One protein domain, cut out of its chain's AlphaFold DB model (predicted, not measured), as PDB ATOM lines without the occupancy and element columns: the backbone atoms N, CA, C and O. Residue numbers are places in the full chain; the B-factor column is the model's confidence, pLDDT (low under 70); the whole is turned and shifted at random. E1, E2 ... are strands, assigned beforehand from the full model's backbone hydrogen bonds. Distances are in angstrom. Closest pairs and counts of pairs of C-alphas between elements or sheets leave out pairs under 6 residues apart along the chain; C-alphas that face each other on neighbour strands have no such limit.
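What this domain is: This is residues 15 to 69 of the 71 residues of an uncharacterized protein of Mycobacteroides abscessus (UniProt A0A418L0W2). A single strongly twisted sheet of five short strands, E1 to E5, laid side by side in the order of the chain, forms a wall, and a long stretch with no named element, residues 15 to 29, begins over one face of it and swings out past E1 in a wide loop before entering that strand. The sheet folds back and forth as a meander, each strand the antiparallel neighbour of the one before, and E5 at the far edge is turned well away from the direction of E1. The printed part has 55 residues with no named helix and five named strands, in the order E1 E2 E3 E4 E5 both along the chain and across the wholly antiparallel sheet. The class is all strand, though only 22 of the 55 residues, under half, are in named elements. The whole is compact, with a radius of gyration of the C-alphas of 11.1 A, and the C-alphas span 28 by 27 by 15 A.

How they stand to each other: The sheet is made of E1, residues 30 to 33, E2, residues 38 to 42, E3, residues 46 to 49, E4, residues 57 to 61, and E5, residues 66 to 69. E2, E3 and E4 are inner strands, and E1 and E5 are the edge strands. E2 and E3 form a hairpin and are antiparallel, with 167 degrees between their directions. The C-alphas of Trp 42 and Ala 47 face each other at 3.9 A, and N 48 and O 41 are within hydrogen-bond range at 2.8 A. E1 and E2 form a hairpin at 168 degrees. Here C-alphas 31 and 41 face each other at 4.3 A, and N 30 and O 42 are 2.7 A apart, within hydrogen-bond range. E3 and E4, also a hairpin, are antiparallel at 149 degrees. C-alphas 48 and 58 face each other at 4.5 A, and two pairs within hydrogen-bond range are N 47 and O 59 at 2.8 A and N 57 and O 49 at 2.9 A. E4 and E5 form the last hairpin, antiparallel at 129 degrees. C-alphas 59 and 68 face each other at 4.2 A, and N 60 and O 67 are within hydrogen-bond range at 2.8 A. From edge to edge the strands' lines turn by 81 degrees, and the way across the sheet turns by 64 degrees, its curl. E1 is apart from E4 and from E5, and E2 is apart from E5.

Where its parts are: E4 is the longest strand from first to last C-alpha, at 13.4 A; it begins at C-alpha 57, (-14.985, 31.174, -23.612). E2 measures 11.3 A, E3 10.5 A, E1 10.2 A and E5 9.2 A. E1 begins at C-alpha 30, (-25.349, 20.124, -18.662), and E5 ends at C-alpha 69, (-12.081, 27.210, -29.762). The centres of E2 and E3 are nearest to the mean of the C-alphas, at 4.1 A and 4.3 A, and that of E5 is farthest, at 11.4 A.

The domain as a whole: The two C-alphas farthest apart are those of Gly 25 and Glu 54, at 32.1 A. The first and last printed C-alphas, of Phe 15 and Val 69, are 14.9 A apart. The C-alphas of residues 15 to 29 lie 5 to 17 A from the mean of the C-alphas. The links E1 to E2, E2 to E3 and E4 to E5 are tight, and E3 to E4, with 7 residues between, is short but not tight. The printed part has no cut. The mean pLDDT of the printed part is 88.2, and no printed residue is under 70.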
ATOM      1  N   PHE A  15     -17.202  19.460 -16.407       88.81
ATOM      2  CA  PHE A  15     -16.434  20.212 -17.395       88.81
ATOM      3  C   PHE A  15     -15.416  21.098 -16.668       88.81
ATOM      4  O   PHE A  15     -15.792  22.016 -15.945       88.81
ATOM      5  N   GLY A  16     -14.117  20.832 -16.826       87.19
ATOM      6  CA  GLY A  16     -13.074  21.577 -16.111       87.19
ATOM      7  C   GLY A  16     -13.275  21.535 -14.588       87.19
ATOM      8  O   GLY A  16     -13.226  20.463 -13.990       87.19
ATOM      9  N   ALA A  17     -13.504  22.699 -13.972       87.06
ATOM     10  CA  ALA A  17     -13.816  22.837 -12.543       87.06
ATOM     11  C   ALA A  17     -15.330  22.922 -12.236       87.06
ATOM     12  O   ALA A  17     -15.714  23.099 -11.080       87.06
ATOM     13  N   TYR A  18     -16.186  22.822 -13.256       88.19
ATOM     14  CA  TYR A  18     -17.634  22.978 -13.154       88.19
ATOM     15  C   TYR A  18     -18.339  21.623 -13.023       88.19
ATOM     16  O   TYR A  18     -18.073  20.689 -13.782       88.19
ATOM     17  N   PHE A  19     -19.277  21.543 -12.080       88.12
ATOM     18  CA  PHE A  19     -20.111  20.367 -11.823       88.12
ATOM     19  C   PHE A  19     -21.545  20.647 -12.245       88.12
ATOM     20  O   PHE A  19     -22.054  21.747 -12.015       88.12
ATOM     21  N   CYS A  20     -22.202  19.661 -12.858       89.88
ATOM     22  CA  CYS A  20     -23.575  19.843 -13.301       89.88
ATOM     23  C   CYS A  20     -24.508  20.081 -12.103       89.88
ATOM     24  O   CYS A  20     -24.492  19.341 -11.124       89.88
ATOM     25  N   THR A  21     -25.349  21.113 -12.183       86.56
ATOM     26  CA  THR A  21     -26.328  21.463 -11.146       86.56
ATOM     27  C   THR A  21     -27.719  20.874 -11.396       86.56
ATOM     28  O   THR A  21     -28.647  21.164 -10.644       86.56
ATOM     29  N   ARG A  22     -27.889  20.064 -12.448       83.19
ATOM     30  CA  ARG A  22     -29.144  19.357 -12.756       83.19
ATOM     31  C   ARG A  22     -29.231  18.016 -12.010       83.19
ATOM     32  O   ARG A  22     -28.233  17.517 -11.491       83.19
ATOM     33  N   ASP A  23     -30.437  17.452 -11.972       80.44
ATOM     34  CA  ASP A  23     -30.730  16.141 -11.371       80.44
ATOM     35  C   ASP A  23     -30.050  14.993 -12.134       80.44
ATOM     36  O   ASP A  23     -29.880  15.083 -13.346       80.44
ATOM     37  N   ASP A  24     -29.696  13.902 -11.453       76.50
ATOM     38  CA  ASP A  24     -29.067  12.729 -12.078       76.50
ATOM     39  C   ASP A  24     -29.932  12.070 -13.174       76.50
ATOM     40  O   ASP A  24     -31.163  12.136 -13.155       76.50
ATOM     41  N   GLY A  25     -29.273  11.398 -14.124       73.38
ATOM     42  CA  GLY A  25     -29.920  10.628 -15.190       73.38
ATOM     43  C   GLY A  25     -30.541  11.472 -16.305       73.38
ATOM     44  O   GLY A  25     -31.418  10.983 -17.017       73.38
ATOM     45  N   HIS A  26     -30.123  12.732 -16.447       78.69
ATOM     46  CA  HIS A  26     -30.593  13.603 -17.518       78.69
ATOM     47  C   HIS A  26     -29.705  13.509 -18.767       78.69
ATOM     48  O   HIS A  26     -28.477  13.520 -18.678       78.69
ATOM     49  N   ASP A  27     -30.345  13.511 -19.934       84.50
ATOM     50  CA  ASP A  27     -29.664  13.597 -21.224       84.50
ATOM     51  C   ASP A  27     -29.468  15.058 -21.666       84.50
ATOM     52  O   ASP A  27     -30.082  15.998 -21.134       84.50
ATOM     53  N   GLY A  28     -28.628  15.237 -22.686       87.88
ATOM     54  CA  GLY A  28     -28.395  16.513 -23.358       87.88
ATOM     55  C   GLY A  28     -27.480  17.451 -22.577       87.88
ATOM     56  O   GLY A  28     -26.570  17.015 -21.880       87.88
ATOM     57  N   SER A  29     -27.712  18.756 -22.715       91.12
ATOM     58  CA  SER A  29     -26.819  19.763 -22.147       91.12
ATOM     59  C   SER A  29     -26.851  19.789 -20.616       91.12
ATOM     60  O   SER A  29     -27.899  19.736 -19.959       91.12
ATOM     61  N   HIS A  30     -25.666  19.929 -20.059       91.88
ATOM     62  CA  HIS A  30     -25.349  20.124 -18.662       91.88
ATOM     63  C   HIS A  30     -25.080  21.605 -18.394       91.88
ATOM     64  O   HIS A  30     -24.823  22.395 -19.305       91.88
ATOM     65  N   MET A  31     -25.174  21.993 -17.127       91.94
ATOM     66  CA  MET A  31     -25.043  23.383 -16.708       91.94
ATOM     67  C   MET A  31     -24.468  23.441 -15.304       91.94
ATOM     68  O   MET A  31     -24.867  22.649 -14.456       91.94
ATOM     69  N   ALA A  32     -23.607  24.420 -15.047       90.69
ATOM     70  CA  ALA A  32     -23.214  24.835 -13.712       90.69
ATOM     71  C   ALA A  32     -23.692  26.267 -13.473       90.69
ATOM     72  O   ALA A  32     -23.469  27.149 -14.306       90.69
ATOM     73  N   ALA A  33     -24.340  26.503 -12.336       88.62
ATOM     74  CA  ALA A  33     -24.872  27.807 -11.959       88.62
ATOM     75  C   ALA A  33     -24.392  28.226 -10.563       88.62
ATOM     76  O   ALA A  33     -24.243  27.391  -9.669       88.62
ATOM     77  N   GLY A  34     -24.153  29.527 -10.397       83.56
ATOM     78  CA  GLY A  34     -23.823  30.180  -9.131       83.56
ATOM     79  C   GLY A  34     -25.018  30.942  -8.551       83.56
ATOM     80  O   GLY A  34     -26.175  30.629  -8.836       83.56
ATOM     81  N   ILE A  35     -24.754  31.971  -7.738       81.19
ATOM     82  CA  ILE A  35     -25.802  32.833  -7.163       81.19
ATOM     83  C   ILE A  35     -26.402  33.718  -8.268       81.19
ATOM     84  O   ILE A  35     -26.011  34.864  -8.453       81.19
ATOM     85  N   GLY A  36     -27.387  33.173  -8.983       80.50
ATOM     86  CA  GLY A  36     -28.194  33.902  -9.963       80.50
ATOM     87  C   GLY A  36     -27.612  33.985 -11.375       80.50
ATOM     88  O   GLY A  36     -28.196  34.666 -12.211       80.50
ATOM     89  N   GLU A  37     -26.517  33.286 -11.666       87.12
ATOM     90  CA  GLU A  37     -25.881  33.301 -12.986       87.12
ATOM     91  C   GLU A  37     -25.456  31.906 -13.454       87.12
ATOM     92  O   GLU A  37     -25.194  31.007 -12.649       87.12
ATOM     93  N   VAL A  38     -25.385  31.737 -14.776       90.00
ATOM     94  CA  VAL A  38     -24.852  30.534 -15.414       90.00
ATOM     95  C   VAL A  38     -23.343  30.692 -15.542       90.00
ATOM     96  O   VAL A  38     -22.864  31.626 -16.178       90.00
ATOM     97  N   LEU A  39     -22.605  29.767 -14.938       91.81
ATOM     98  CA  LEU A  39     -21.145  29.773 -14.924       91.81
ATOM     99  C   LEU A  39     -20.561  28.901 -16.037       91.81
ATOM    100  O   LEU A  39     -19.490  29.208 -16.550       91.81
ATOM    101  N   ALA A  40     -21.261  27.831 -16.418       93.75
ATOM    102  CA  ALA A  40     -20.894  27.001 -17.558       93.75
ATOM    103  C   ALA A  40     -22.100  26.246 -18.127       93.75
ATOM    104  O   ALA A  40     -23.029  25.906 -17.391       93.75
ATOM    105  N   VAL A  41     -22.052  25.936 -19.420       94.12
ATOM    106  CA  VAL A  41     -22.945  24.985 -20.100       94.12
ATOM    107  C   VAL A  41     -22.114  24.078 -20.988       94.12
ATOM    108  O   VAL A  41     -21.145  24.537 -21.580       94.12
ATOM    109  N   TRP A  42     -22.453  22.797 -21.075       95.31
ATOM    110  CA  TRP A  42     -21.728  21.869 -21.942       95.31
ATOM    111  C   TRP A  42     -22.584  20.685 -22.363       95.31
ATOM    112  O   TRP A  42     -23.511  20.306 -21.658       95.31
ATOM    113  N   ASP A  43     -22.264  20.071 -23.491       94.00
ATOM    114  CA  ASP A  43     -22.770  18.759 -23.890       94.00
ATOM    115  C   ASP A  43     -21.601  17.816 -24.227       94.00
ATOM    116  O   ASP A  43     -20.518  17.938 -23.653       94.00
ATOM    117  N   SER A  44     -21.815  16.818 -25.087       91.44
ATOM    118  CA  SER A  44     -20.761  15.885 -25.494       91.44
ATOM    119  C   SER A  44     -19.695  16.506 -26.401       91.44
ATOM    120  O   SER A  44     -18.610  15.940 -26.514       91.44
ATOM    121  N   GLU A  45     -19.988  17.628 -27.055       93.62
ATOM    122  CA  GLU A  45     -19.158  18.205 -28.115       93.62
ATOM    123  C   GLU A  45     -18.646  19.599 -27.765       93.62
ATOM    124  O   GLU A  45     -17.486  19.908 -28.043       93.62
ATOM    125  N   LEU A  46     -19.482  20.434 -27.151       95.12
ATOM    126  CA  LEU A  46     -19.206  21.852 -26.967       95.12
ATOM    127  C   LEU A  46     -19.475  22.280 -25.525       95.12
ATOM    128  O   LEU A  46     -20.435  21.843 -24.892       95.12
ATOM    129  N   ALA A  47     -18.627  23.166 -25.016       95.38
ATOM    130  CA  ALA A  47     -18.777  23.790 -23.717       95.38
ATOM    131  C   ALA A  47     -18.555  25.298 -23.810       95.38
ATOM    132  O   ALA A  47     -17.743  25.772 -24.597       95.38
ATOM    133  N   TRP A  48     -19.246  26.039 -22.958       95.31
ATOM    134  CA  TRP A  48     -18.990  27.439 -22.667       95.31
ATOM    135  C   TRP A  48     -18.801  27.608 -21.169       95.31
ATOM    136  O   TRP A  48     -19.524  26.989 -20.382       95.31
ATOM    137  N   CYS A  49     -17.888  28.483 -20.759       93.94
ATOM    138  CA  CYS A  49     -17.852  28.958 -19.382       93.94
ATOM    139  C   CYS A  49     -17.493  30.429 -19.242       93.94
ATOM    140  O   CYS A  49     -16.676  30.980 -19.984       93.94
ATOM    141  N   ASN A  50     -18.040  31.022 -18.186       89.12
ATOM    142  CA  ASN A  50     -17.662  32.324 -17.682       89.12
ATOM    143  C   ASN A  50     -16.471  32.171 -16.719       89.12
ATOM    144  O   ASN A  50     -16.638  32.007 -15.511       89.12
ATOM    145  N   GLY A  51     -15.257  32.151 -17.275       74.88
ATOM    146  CA  GLY A  51     -13.995  32.121 -16.525       74.88
ATOM    147  C   GLY A  51     -13.503  33.522 -16.151       74.88
ATOM    148  O   GLY A  51     -12.381  33.878 -16.505       74.88
ATOM    149  N   ASP A  52     -14.367  34.339 -15.540       72.38
ATOM    150  CA  ASP A  52     -14.136  35.757 -15.199       72.38
ATOM    151  C   ASP A  52     -13.864  36.693 -16.402       72.38
ATOM    152  O   ASP A  52     -13.399  37.823 -16.233       72.38
ATOM    153  N   ARG A  53     -14.150  36.248 -17.634       73.38
ATOM    154  CA  ARG A  53     -13.995  37.041 -18.867       73.38
ATOM    155  C   ARG A  53     -15.353  37.501 -19.380       73.38
ATOM    156  O   ARG A  53     -16.268  36.698 -19.531       73.38
ATOM    157  N   GLU A  54     -15.456  38.782 -19.725       77.19
ATOM    158  CA  GLU A  54     -16.629  39.323 -20.414       77.19
ATOM    159  C   GLU A  54     -16.842  38.570 -21.743       77.19
ATOM    160  O   GLU A  54     -15.933  38.502 -22.565       77.19
ATOM    161  N   GLY A  55     -18.016  37.948 -21.913       81.50
ATOM    162  CA  GLY A  55     -18.356  37.096 -23.068       81.50
ATOM    163  C   GLY A  55     -18.139  35.587 -22.864       81.50
ATOM    164  O   GLY A  55     -18.762  34.777 -23.551       81.50
ATOM    165  N   GLY A  56     -17.354  35.184 -21.860       90.19
ATOM    166  CA  GLY A  56     -16.984  33.786 -21.629       90.19
ATOM    167  C   GLY A  56     -16.122  33.190 -22.750       90.19
ATOM    168  O   GLY A  56     -15.674  33.889 -23.653       90.19
ATOM    169  N   LEU A  57     -15.829  31.895 -22.655       92.88
ATOM    170  CA  LEU A  57     -14.985  31.174 -23.612       92.88
ATOM    171  C   LEU A  57     -15.663  29.885 -24.048       92.88
ATOM    172  O   LEU A  57     -16.293  29.213 -23.226       92.88
ATOM    173  N   TRP A  58     -15.471  29.525 -25.314       94.38
ATOM    174  CA  TRP A  58     -15.952  28.277 -25.893       94.38
ATOM    175  C   TRP A  58     -14.848  27.225 -25.942       94.38
ATOM    176  O   TRP A  58     -13.690  27.528 -26.214       94.38
ATOM    177  N   PHE A  59     -15.221  25.968 -25.713       95.56
ATOM    178  CA  PHE A  59     -14.327  24.818 -25.723       95.56
ATOM    179  C   PHE A  59     -14.949  23.658 -26.494       95.56
ATOM    180  O   PHE A  59     -16.108  23.315 -26.274       95.56
ATOM    181  N   GLY A  60     -14.162  23.014 -27.350       95.75
ATOM    182  CA  GLY A  60     -14.536  21.782 -28.040       95.75
ATOM    183  C   GLY A  60     -14.007  20.541 -27.322       95.75
ATOM    184  O   GLY A  60     -12.883  20.542 -26.809       95.75
ATOM    185  N   ASN A  61     -14.799  19.469 -27.307       93.06
ATOM    186  CA  ASN A  61     -14.398  18.171 -26.775       93.06
ATOM    187  C   ASN A  61     -13.652  17.354 -27.838       93.06
ATOM    188  O   ASN A  61     -14.188  17.025 -28.893       93.06
ATOM    189  N   THR A  62     -12.414  16.969 -27.544       91.69
ATOM    190  CA  THR A  62     -11.588  16.127 -28.433       91.69
ATOM    191  C   THR A  62     -11.740  14.623 -28.162       91.69
ATOM    192  O   THR A  62     -11.036  13.799 -28.748       91.69
ATOM    193  N   GLY A  63     -12.602  14.247 -27.216       88.56
ATOM    194  CA  GLY A  63     -12.715  12.903 -26.646       88.56
ATOM    195  C   GLY A  63     -11.646  12.579 -25.593       88.56
ATOM    196  O   GLY A  63     -11.687  11.505 -24.994       88.56
ATOM    197  N   ARG A  64     -10.682  13.479 -25.363       86.69
ATOM    198  CA  ARG A  64      -9.622  13.336 -24.343       86.69
ATOM    199  C   ARG A  64      -9.527  14.545 -23.430       86.69
ATOM    200  O   ARG A  64      -9.276  14.400 -22.239       86.69
ATOM    201  N   GLU A  65      -9.713  15.719 -24.006       90.69
ATOM    202  CA  GLU A  65      -9.605  16.999 -23.326       90.69
ATOM    203  C   GLU A  65     -10.525  18.035 -23.970       90.69
ATOM    204  O   GLU A  65     -10.984  17.873 -25.107       90.69
ATOM    205  N   TRP A  66     -10.761  19.104 -23.221       92.81
ATOM    206  CA  TRP A  66     -11.469  20.290 -23.673       92.81
ATOM    207  C   TRP A  66     -10.459  21.337 -24.126       92.81
ATOM    208  O   TRP A  66      -9.560  21.690 -23.364       92.81
ATOM    209  N   VAL A  67     -10.607  21.838 -25.350       94.19
ATOM    210  CA  VAL A  67      -9.681  22.811 -25.949       94.19
ATOM    211  C   VAL A  67     -10.447  24.071 -26.319       94.19
ATOM    212  O   VAL A  67     -11.511  23.964 -26.921       94.19
ATOM    213  N   GLU A  68      -9.915  25.243 -25.962       93.81
ATOM    214  CA  GLU A  68     -10.510  26.537 -26.326       93.81
ATOM    215  C   GLU A  68     -10.632  26.636 -27.853       93.81
ATOM    216  O   GLU A  68      -9.668  26.376 -28.580       93.81
ATOM    217  N   VAL A  69     -11.821  26.983 -28.339       91.62
ATOM    218  CA  VAL A  69     -12.081  27.210 -29.762       91.62
ATOM    219  C   VAL A  69     -12.249  28.707 -29.995       91.62
ATOM    220  O   VAL A  69     -12.936  29.384 -29.232       91.62
TER     221      VAL A  69